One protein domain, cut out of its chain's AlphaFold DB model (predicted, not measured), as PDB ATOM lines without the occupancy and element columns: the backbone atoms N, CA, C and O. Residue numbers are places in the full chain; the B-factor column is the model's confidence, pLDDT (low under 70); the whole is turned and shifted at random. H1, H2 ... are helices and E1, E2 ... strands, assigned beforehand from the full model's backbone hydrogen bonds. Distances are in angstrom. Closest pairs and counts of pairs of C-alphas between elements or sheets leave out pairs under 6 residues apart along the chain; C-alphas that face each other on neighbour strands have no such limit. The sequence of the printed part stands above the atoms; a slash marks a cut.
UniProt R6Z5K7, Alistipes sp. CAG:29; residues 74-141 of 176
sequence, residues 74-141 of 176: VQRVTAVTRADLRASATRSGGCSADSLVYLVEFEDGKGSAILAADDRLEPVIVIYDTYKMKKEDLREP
ATOM      1  N   VAL A  74     -56.028  16.565 -14.174       94.69
ATOM      2  CA  VAL A  74     -55.106  16.139 -13.119       94.69
ATOM      3  C   VAL A  74     -55.019  17.219 -12.046       94.69
ATOM      4  O   VAL A  74     -54.590  18.332 -12.328       94.69
ATOM      5  N   GLN A  75     -55.366  16.863 -10.811       95.81
ATOM      6  CA  GLN A  75     -55.219  17.719  -9.635       95.81
ATOM      7  C   GLN A  75     -53.817  17.606  -9.033       95.81
ATOM      8  O   GLN A  75     -53.202  18.601  -8.650       95.81
ATOM      9  N   ARG A  76     -53.320  16.374  -8.882       96.38
ATOM     10  CA  ARG A  76     -52.066  16.107  -8.173       96.38
ATOM     11  C   ARG A  76     -51.396  14.856  -8.703       96.38
ATOM     12  O   ARG A  76     -52.055  13.861  -8.980       96.38
ATOM     13  N   VAL A  77     -50.070  14.890  -8.767       97.19
ATOM     14  CA  VAL A  77     -49.238  13.729  -9.088       97.19
ATOM     15  C   VAL A  77     -48.304  13.467  -7.925       97.19
ATOM     16  O   VAL A  77     -47.633  14.372  -7.435       97.19
ATOM     17  N   THR A  78     -48.272  12.222  -7.473       96.38
ATOM     18  CA  THR A  78     -47.468  11.796  -6.336       96.38
ATOM     19  C   THR A  78     -46.584  10.633  -6.759       96.38
ATOM     20  O   THR A  78     -47.081   9.568  -7.109       96.38
ATOM     21  N   ALA A  79     -45.267  10.819  -6.703       94.81
ATOM     22  CA  ALA A  79     -44.320   9.727  -6.894       94.81
ATOM     23  C   ALA A  79     -44.367   8.765  -5.700       94.81
ATOM     24  O   ALA A  79     -44.341   9.200  -4.539       94.81
ATOM     25  N   VAL A  80     -44.447   7.469  -5.991       93.06
ATOM     26  CA  VAL A  80     -44.412   6.391  -5.002       93.06
ATOM     27  C   VAL A  80     -43.147   5.583  -5.224       93.06
ATOM     28  O   VAL A  80     -42.951   4.967  -6.272       93.06
ATOM     29  N   THR A  81     -42.271   5.606  -4.231       90.62
ATOM     30  CA  THR A  81     -40.998   4.881  -4.244       90.62
ATOM     31  C   THR A  81     -41.129   3.550  -3.517       90.62
ATOM     32  O   THR A  81     -42.068   3.317  -2.753       90.62
ATOM     33  N   ARG A  82     -40.130   2.676  -3.664       84.62
ATOM     34  CA  ARG A  82     -40.072   1.431  -2.884       84.62
ATOM     35  C   ARG A  82     -40.070   1.673  -1.370       84.62
ATOM     36  O   ARG A  82     -40.589   0.849  -0.623       84.62
ATOM     37  N   ALA A  83     -39.479   2.779  -0.919       83.00
ATOM     38  CA  ALA A  83     -39.448   3.141   0.493       83.00
ATOM     39  C   ALA A  83     -40.849   3.488   1.022       83.00
ATOM     40  O   ALA A  83     -41.201   3.058   2.118       83.00
ATOM     41  N   ASP A  84     -41.670   4.174   0.221       86.38
ATOM     42  CA  ASP A  84     -43.056   4.506   0.582       86.38
ATOM     43  C   ASP A  84     -43.913   3.247   0.821       86.38
ATOM     44  O   ASP A  84     -44.746   3.222   1.731       86.38
ATOM     45  N   LEU A  85     -43.679   2.191   0.029       83.38
ATOM     46  CA  LEU A  85     -44.385   0.907   0.148       83.38
ATOM     47  C   LEU A  85     -43.921   0.084   1.358       83.38
ATOM     48  O   LEU A  85     -44.683  -0.707   1.906       83.38
ATOM     49  N   ARG A  86     -42.667   0.274   1.785       76.75
ATOM     50  CA  ARG A  86     -41.994  -0.525   2.820       76.75
ATOM     51  C   ARG A  86     -41.981   0.106   4.204       76.75
ATOM     52  O   ARG A  86     -41.273  -0.404   5.066       76.75
ATOM     53  N   ALA A  87     -42.740   1.170   4.453       61.94
ATOM     54  CA  ALA A  87     -42.696   1.919   5.715       61.94
ATOM     55  C   ALA A  87     -42.916   1.078   7.006       61.94
ATOM     56  O   ALA A  87     -42.685   1.588   8.095       61.94
ATOM     57  N   SER A  88     -43.296  -0.206   6.905       56.03
ATOM     58  CA  SER A  88     -43.399  -1.155   8.026       56.03
ATOM     59  C   SER A  88     -42.310  -2.254   8.080       56.03
ATOM     60  O   SER A  88     -42.377  -3.119   8.952       56.03
ATOM     61  N   ALA A  89     -41.316  -2.273   7.182       55.34
ATOM     62  CA  ALA A  89     -40.322  -3.349   7.082       55.34
ATOM     63  C   ALA A  89     -38.923  -2.902   7.552       55.34
ATOM     64  O   ALA A  89     -38.233  -2.131   6.889       55.34
ATOM     65  N   THR A  90     -38.452  -3.455   8.671       55.72
ATOM     66  CA  THR A  90     -37.193  -3.103   9.365       55.72
ATOM     67  C   THR A  90     -35.900  -3.544   8.658       55.72
ATOM     68  O   THR A  90     -34.818  -3.443   9.233       55.72
ATOM     69  N   ARG A  91     -35.962  -4.058   7.423       57.25
ATOM     70  CA  ARG A  91     -34.772  -4.498   6.674       57.25
ATOM     71  C   ARG A  91     -34.316  -3.413   5.698       57.25
ATOM     72  O   ARG A  91     -34.820  -3.304   4.582       57.25
ATOM     73  N   SER A  92     -33.320  -2.640   6.121       54.47
ATOM     74  CA  SER A  92     -32.616  -1.630   5.327       54.47
ATOM     75  C   SER A  92     -31.676  -2.273   4.294       54.47
ATOM     76  O   SER A  92     -30.461  -2.313   4.453       54.47
ATOM     77  N   GLY A  93     -32.232  -2.794   3.201       52.59
ATOM     78  CA  GLY A  93     -31.447  -3.033   1.987       52.59
ATOM     79  C   GLY A  93     -31.326  -1.724   1.214       52.59
ATOM     80  O   GLY A  93     -32.359  -1.174   0.834       52.59
ATOM     81  N   GLY A  94     -30.104  -1.220   1.002       50.69
ATOM     82  CA  GLY A  94     -29.846  -0.019   0.201       50.69
ATOM     83  C   GLY A  94     -30.460  -0.172  -1.188       50.69
ATOM     84  O   GLY A  94     -29.959  -0.924  -2.017       50.69
ATOM     85  N   CYS A  95     -31.593   0.483  -1.411       55.09
ATOM     86  CA  CYS A  95     -32.354   0.394  -2.644       55.09
ATOM     87  C   CYS A  95     -32.435   1.797  -3.230       55.09
ATOM     88  O   CYS A  95     -32.781   2.732  -2.508       55.09
ATOM     89  N   SER A  96     -32.092   1.927  -4.514       59.22
ATOM     90  CA  SER A  96     -32.221   3.179  -5.261       59.22
ATOM     91  C   SER A  96     -33.616   3.772  -5.051       59.22
ATOM     92  O   SER A  96     -34.607   3.033  -5.038       59.22
ATOM     93  N   ALA A  97     -33.690   5.089  -4.852       62.28
ATOM     94  CA  ALA A  97     -34.922   5.829  -4.568       62.28
ATOM     95  C   ALA A  97     -35.792   6.039  -5.822       62.28
ATOM     96  O   ALA A  97     -36.536   7.018  -5.911       62.28
ATOM     97  N   ASP A  98     -35.689   5.134  -6.793       80.06
ATOM     98  CA  ASP A  98     -36.420   5.236  -8.042       80.06
ATOM     99  C   ASP A  98     -37.921   5.115  -7.766       80.06
ATOM    100  O   ASP A  98     -38.389   4.319  -6.938       80.06
ATOM    101  N   SER A  99     -38.682   5.975  -8.440       86.00
ATOM    102  CA  SER A  99     -40.139   5.909  -8.406       86.00
ATOM    103  C   SER A  99     -40.566   4.596  -9.052       86.00
ATOM    104  O   SER A  99     -40.084   4.252 -10.125       86.00
ATOM    105  N   LEU A 100     -41.456   3.858  -8.393       90.38
ATOM    106  CA  LEU A 100     -42.042   2.636  -8.943       90.38
ATOM    107  C   LEU A 100     -43.282   2.975  -9.768       90.38
ATOM    108  O   LEU A 100     -43.450   2.496 -10.889       90.38
ATOM    109  N   VAL A 101     -44.132   3.840  -9.214       95.25
ATOM    110  CA  VAL A 101     -45.370   4.297  -9.847       95.25
ATOM    111  C   VAL A 101     -45.634   5.767  -9.534       95.25
ATOM    112  O   VAL A 101     -45.157   6.310  -8.532       95.25
ATOM    113  N   TYR A 102     -46.443   6.400 -10.374       97.31
ATOM    114  CA  TYR A 102     -47.055   7.691 -10.101       97.31
ATOM    115  C   TYR A 102     -48.527   7.498  -9.760       97.31
ATOM    116  O   TYR A 102     -49.282   6.901 -10.522       97.31
ATOM    117  N   LEU A 103     -48.935   8.044  -8.621       97.25
ATOM    118  CA  LEU A 103     -50.327   8.160  -8.227       97.25
ATOM    119  C   LEU A 103     -50.858   9.519  -8.690       97.25
ATOM    120  O   LEU A 103     -50.362  10.563  -8.258       97.25
ATOM    121  N   VAL A 104     -51.860   9.502  -9.558       97.88
ATOM    122  CA  VAL A 104     -52.503  10.693 -10.114       97.88
ATOM    123  C   VAL A 104     -53.887  10.845  -9.504       97.88
ATOM    124  O   VAL A 104     -54.705   9.939  -9.586       97.88
ATOM    125  N   GLU A 105     -54.158  11.991  -8.899       96.81
ATOM    126  CA  GLU A 105     -55.480  12.367  -8.404       96.81
ATOM    127  C   GLU A 105     -56.147  13.294  -9.418       96.81
ATOM    128  O   GLU A 105     -55.516  14.245  -9.892       96.81
ATOM    129  N   PHE A 106     -57.409  13.026  -9.748       95.38
ATOM    130  CA  PHE A 106     -58.190  13.875 -10.641       95.38
ATOM    131  C   PHE A 106     -59.001  14.922  -9.868       95.38
ATOM    132  O   PHE A 106     -59.385  14.726  -8.710       95.38
ATOM    133  N   GLU A 107     -59.276  16.041 -10.530       93.12
ATOM    134  CA  GLU A 107     -60.153  17.100 -10.027       93.12
ATOM    135  C   GLU A 107     -61.616  16.635  -9.915       93.12
ATOM    136  O   GLU A 107     -61.988  15.550 -10.372       93.12
ATOM    137  N   ASP A 108     -62.445  17.449  -9.257       89.69
ATOM    138  CA  ASP A 108     -63.904  17.278  -9.151       89.69
ATOM    139  C   ASP A 108     -64.380  15.917  -8.615       89.69
ATOM    140  O   ASP A 108     -65.506  15.491  -8.858       89.69
ATOM    141  N   GLY A 109     -63.521  15.205  -7.881       86.56
ATOM    142  CA  GLY A 109     -63.854  13.882  -7.351       86.56
ATOM    143  C   GLY A 109     -63.878  12.772  -8.405       86.56
ATOM    144  O   GLY A 109     -64.384  11.691  -8.112       86.56
ATOM    145  N   LYS A 110     -63.286  12.987  -9.589       90.12
ATOM    146  CA  LYS A 110     -63.238  12.019 -10.702       90.12
ATOM    147  C   LYS A 110     -62.218  10.882 -10.505       90.12
ATOM    148  O   LYS A 110     -61.657  10.375 -11.476       90.12
ATOM    149  N   GLY A 111     -61.977  10.502  -9.249       94.19
ATOM    150  CA  GLY A 111     -61.133   9.378  -8.855       94.19
ATOM    151  C   GLY A 111     -59.630   9.614  -9.005       94.19
ATOM    152  O   GLY A 111     -59.114  10.694  -8.704       94.19
ATOM    153  N   SER A 112     -58.908   8.566  -9.402       96.56
ATOM    154  CA  SER A 112     -57.440   8.544  -9.454       96.56
ATOM    155  C   SER A 112     -56.908   7.525 -10.463       96.56
ATOM    156  O   SER A 112     -57.647   6.661 -10.922       96.56
ATOM    157  N   ALA A 113     -55.628   7.601 -10.813       97.06
ATOM    158  CA  ALA A 113     -54.954   6.636 -11.673       97.06
ATOM    159  C   ALA A 113     -53.582   6.250 -11.112       97.06
ATOM    160  O   ALA A 113     -52.944   7.031 -10.404       97.06
ATOM    161  N   ILE A 114     -53.119   5.053 -11.465       97.56
ATOM    162  CA  ILE A 114     -51.755   4.594 -11.194       97.56
ATOM    163  C   ILE A 114     -51.037   4.444 -12.531       97.56
ATOM    164  O   ILE A 114     -51.505   3.728 -13.419       97.56
ATOM    165  N   LEU A 115     -49.898   5.115 -12.661       98.06
ATOM    166  CA  LEU A 115     -49.055   5.100 -13.852       98.06
ATOM    167  C   LEU A 115     -47.714   4.453 -13.537       98.06
ATOM    168  O   LEU A 115     -47.182   4.630 -12.439       98.06
ATOM    169  N   ALA A 116     -47.141   3.752 -14.505       96.50
ATOM    170  CA  ALA A 116     -45.795   3.225 -14.366       96.50
ATOM    171  C   ALA A 116     -44.753   4.354 -14.373       96.50
ATOM    172  O   ALA A 116     -44.829   5.291 -15.169       96.50
ATOM    173  N   ALA A 117     -43.755   4.240 -13.496       96.12
ATOM    174  CA  ALA A 117     -42.542   5.056 -13.541       96.12
ATOM    175  C   ALA A 117     -41.349   4.282 -14.142       96.12
ATOM    176  O   ALA A 117     -40.219   4.766 -14.112       96.12
ATOM    177  N   ASP A 118     -41.603   3.096 -14.701       94.06
ATOM    178  CA  ASP A 118     -40.625   2.206 -15.325       94.06
ATOM    179  C   ASP A 118     -41.181   1.689 -16.663       94.06
ATOM    180  O   ASP A 118     -42.333   1.261 -16.727       94.06
ATOM    181  N   ASP A 119     -40.388   1.748 -17.734       93.81
ATOM    182  CA  ASP A 119     -40.820   1.449 -19.109       93.81
ATOM    183  C   ASP A 119     -41.002  -0.035 -19.434       93.81
ATOM    184  O   ASP A 119     -41.463  -0.382 -20.523       93.81
ATOM    185  N   ARG A 120     -40.701  -0.911 -18.477       93.12
ATOM    186  CA  ARG A 120     -40.959  -2.352 -18.579       93.12
ATOM    187  C   ARG A 120     -42.374  -2.728 -18.144       93.12
ATOM    188  O   ARG A 120     -42.771  -3.878 -18.320       93.12
ATOM    189  N   LEU A 121     -43.110  -1.798 -17.537       93.12
ATOM    190  CA  LEU A 121     -44.492  -1.979 -17.098       93.12
ATOM    191  C   LEU A 121     -45.465  -1.331 -18.089       93.12
ATOM    192  O   LEU A 121     -45.104  -0.420 -18.833       93.12
ATOM    193  N   GLU A 122     -46.728  -1.763 -18.049       95.88
ATOM    194  CA  GLU A 122     -47.801  -1.078 -18.773       95.88
ATOM    195  C   GLU A 122     -47.893   0.394 -18.323       95.88
ATOM    196  O   GLU A 122     -47.985   0.649 -17.116       95.88
ATOM    197  N   PRO A 123     -47.887   1.379 -19.247       96.56
ATOM    198  CA  PRO A 123     -47.786   2.797 -18.888       96.56
ATOM    199  C   PRO A 123     -48.901   3.292 -17.958       96.56
ATOM    200  O   PRO A 123     -48.657   4.097 -17.058       96.56
ATOM    201  N   VAL A 124     -50.125   2.800 -18.172       97.19
ATOM    202  CA  VAL A 124     -51.297   3.069 -17.336       97.19
ATOM    203  C   VAL A 124     -51.728   1.748 -16.714       97.19
ATOM    204  O   VAL A 124     -52.213   0.863 -17.414       97.19
ATOM    205  N   ILE A 125     -51.553   1.615 -15.402       96.00
ATOM    206  CA  ILE A 125     -51.831   0.368 -14.681       96.00
ATOM    207  C   ILE A 125     -53.323   0.271 -14.362       96.00
ATOM    208  O   ILE A 125     -53.947  -0.766 -14.572       96.00
ATOM    209  N   VAL A 126     -53.909   1.356 -13.850       95.81
ATOM    210  CA  VAL A 126     -55.337   1.415 -13.513       95.81
ATOM    211  C   VAL A 126     -55.841   2.853 -13.510       95.81
ATOM    212  O   VAL A 126     -55.101   3.782 -13.178       95.81
ATOM    213  N   ILE A 127     -57.118   3.023 -13.852       95.12
ATOM    214  CA  ILE A 127     -57.878   4.266 -13.710       95.12
ATOM    215  C   ILE A 127     -59.133   3.943 -12.894       95.12
ATOM    216  O   ILE A 127     -59.885   3.033 -13.233       95.12
ATOM    217  N   TYR A 128     -59.350   4.696 -11.822       94.12
ATOM    218  CA  TYR A 128     -60.533   4.643 -10.974       94.12
ATOM    219  C   TYR A 128     -61.434   5.839 -11.262       94.12
ATOM    220  O   TYR A 128     -60.972   6.979 -11.257       94.12
ATOM    221  N   ASP A 129     -62.731   5.590 -11.439       89.56
ATOM    222  CA  ASP A 129     -63.698   6.645 -11.758       89.56
ATOM    223  C   ASP A 129     -64.015   7.562 -10.570       89.56
ATOM    224  O   ASP A 129     -64.200   8.761 -10.753       89.56
ATOM    225  N   THR A 130     -64.103   7.004  -9.360       88.88
ATOM    226  CA  THR A 130     -64.532   7.734  -8.149       88.88
ATOM    227  C   THR A 130     -63.589   7.539  -6.967       88.88
ATOM    228  O   THR A 130     -63.478   8.409  -6.104       88.88
ATOM    229  N   TYR A 131     -62.879   6.412  -6.920       94.00
ATOM    230  CA  TYR A 131     -61.982   6.105  -5.818       94.00
ATOM    231  C   TYR A 131     -60.707   6.951  -5.885       94.00
ATOM    232  O   TYR A 131     -60.025   7.007  -6.911       94.00
ATOM    233  N   LYS A 132     -60.385   7.600  -4.764       93.44
ATOM    234  CA  LYS A 132     -59.166   8.387  -4.573       93.44
ATOM    235  C   LYS A 132     -58.133   7.554  -3.828       93.44
ATOM    236  O   LYS A 132     -58.120   7.532  -2.598       93.44
ATOM    237  N   MET A 133     -57.286   6.888  -4.599       92.62
ATOM    238  CA  MET A 133     -56.179   6.083  -4.106       92.62
ATOM    239  C   MET A 133     -55.178   6.963  -3.345       92.62
ATOM    240  O   MET A 133     -54.895   8.096  -3.745       92.62
ATOM    241  N   LYS A 134     -54.640   6.446  -2.241       91.50
ATOM    242  CA  LYS A 134     -53.570   7.049  -1.435       91.50
ATOM    243  C   LYS A 134     -52.337   6.145  -1.450       91.50
ATOM    244  O   LYS A 134     -52.386   4.998  -1.883       91.50
ATOM    245  N   LYS A 135     -51.203   6.653  -0.959       90.31
ATOM    246  CA  LYS A 135     -49.970   5.847  -0.863       90.31
ATOM    247  C   LYS A 135     -50.139   4.657   0.080       90.31
ATOM    248  O   LYS A 135     -49.540   3.611  -0.131       90.31
ATOM    249  N   GLU A 136     -50.926   4.843   1.131       88.94
ATOM    250  CA  GLU A 136     -51.208   3.845   2.160       88.94
ATOM    251  C   GLU A 136     -51.884   2.604   1.580       88.94
ATOM    252  O   GLU A 136     -51.564   1.497   2.001       88.94
ATOM    253  N   ASP A 137     -52.751   2.788   0.585       89.50
ATOM    254  CA  ASP A 137     -53.504   1.714  -0.067       89.50
ATOM    255  C   ASP A 137     -52.605   0.811  -0.933       89.50
ATOM    256  O   ASP A 137     -52.974  -0.310  -1.267       89.50
ATOM    257  N   LEU A 138     -51.405   1.292  -1.281       87.94
ATOM    258  CA  LEU A 138     -50.389   0.533  -2.013       87.94
ATOM    259  C   LEU A 138     -49.447  -0.253  -1.094       87.94
ATOM    260  O   LEU A 138     -48.611  -1.012  -1.587       87.94
ATOM    261  N   ARG A 139     -49.512  -0.041   0.225       84.38
ATOM    262  CA  ARG A 139     -48.614  -0.722   1.159       84.38
ATOM    263  C   ARG A 139     -48.929  -2.208   1.188       84.38
ATOM    264  O   ARG A 139     -50.087  -2.613   1.245       84.38
ATOM    265  N   GLU A 140     -47.874  -3.013   1.212       69.81
ATOM    266  CA  GLU A 140     -48.025  -4.433   1.494       69.81
ATOM    267  C   GLU A 140     -48.609  -4.591   2.909       69.81
ATOM    268  O   GLU A 140     -48.155  -3.904   3.838       69.81
ATOM    269  N   PRO A 141     -49.617  -5.462   3.100       68.25
ATOM    270  CA  PRO A 141     -50.093  -5.769   4.436       68.25
ATOM    271  C   PRO A 141     -48.937  -6.355   5.258       68.25
ATOM    272  O   PRO A 141     -48.045  -6.999   4.693       68.25
TER     273      PRO A 141
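AT A GLANCE: This is residues 74 to 141 of the 176 residues of a protein of Alistipes sp. CAG:29 (UniProt R6Z5K7). A single twisted sheet of four antiparallel strands makes the body, a wall with E1 at one edge and E4 at the other, and a wide loop, residues 86 to 98, swings out past the end where E1 stops and E2 starts. The one short helix, H1, is a small turn at that same end, and the closing stretch, residues 129 to 141, folds back from E4 over one face of the sheet, while the other face is bare. The 68 printed residues hold one named helix and four named strands, in the order E1, H1, E2, E3, E4, and the sheet's order is E1, E2, E3, E4. The class is mostly strand, though under half of the printed residues, 30 of 68, are in named elements. The whole is only just compact, close to loose, with a radius of gyration of the C-alphas of 12.8 A, and elongated, with spans of 39 by 25 by 17 A.

IN THESE COORDINATES: The printed part begins with strand E1, residues 74 to 81, which runs 20.1 A from C-alpha 74 at (-55.106, 16.139, -13.119) to C-alpha 81 at (-40.998, 4.881, -4.244). Helix H1, residues 82 to 85, follows with no residue between them. Residues 86 to 98 have no named element, and their C-alphas lie 12 to 21 A from the mean of the C-alphas. Strand E2, residues 99 to 106, is 19.9 A long and begins at C-alpha 99, (-40.139, 5.909, -8.406). Strand E3, residues 112 to 116, is 13.7 A long. Strand E4, residues 124 to 128, is 11.3 A long and ends at C-alpha 128, (-60.533, 4.643, -10.974). Residues 129 to 141 again have no named element.

HOW THE PARTS SIT: The sheet is twisted, with its C-alphas up to 4.1 A off the best plane, and from edge to edge its strands' lines turn by 52 degrees. E1, an edge strand, is antiparallel to E2 at 159 degrees between directions; the C-alphas of Val 77 and Val 104 face each other at 4.6 A, and N 78 and O 103 are within hydrogen-bond range at 2.8 A, as are N 103 and O 78 at 2.8 A. E2 and E3 form an antiparallel hairpin at 155 degrees, with N 104 and O 113 within range at 2.8 A and N 115 and O 102 at 2.9 A. E3 and E4 form a second antiparallel hairpin at 173 degrees, with N 114 and O 126 at 2.9 A and N 128 and O 112 at 2.8 A. E2, E3 and E4 are a meander, strands in a row, each the antiparallel neighbour of the one before. The two edge strands, E1 and E4, are apart. H1 is on the sheet but only grazes it, with its residues 82 to 85. The closest C-alphas of H1 and E2 are those of Arg 82 and Leu 100, 6.5 A apart. H1 is too short for any pair of O i and N i+4 inside it; its one O i to N i+3 pair is within hydrogen-bond range.

THE WHOLE: The two C-alphas farthest apart are those of Gly 93, in the loop between H1 and E2, and Asp 108, between E2 and E3, at 39.9 A. The first and last printed C-alphas, of Val 74 and Pro 141, are 28.5 A apart. The printed part has no cut. The link from H1 to E2, with 13 residues, is long; those from E1 to H1 and from E2 to E3 are tight, and that from E3 to E4 is short. The mean pLDDT of the printed part is 85.9. The model's confidence is low, under 70, at residues 87 to 97 and 140 to 141.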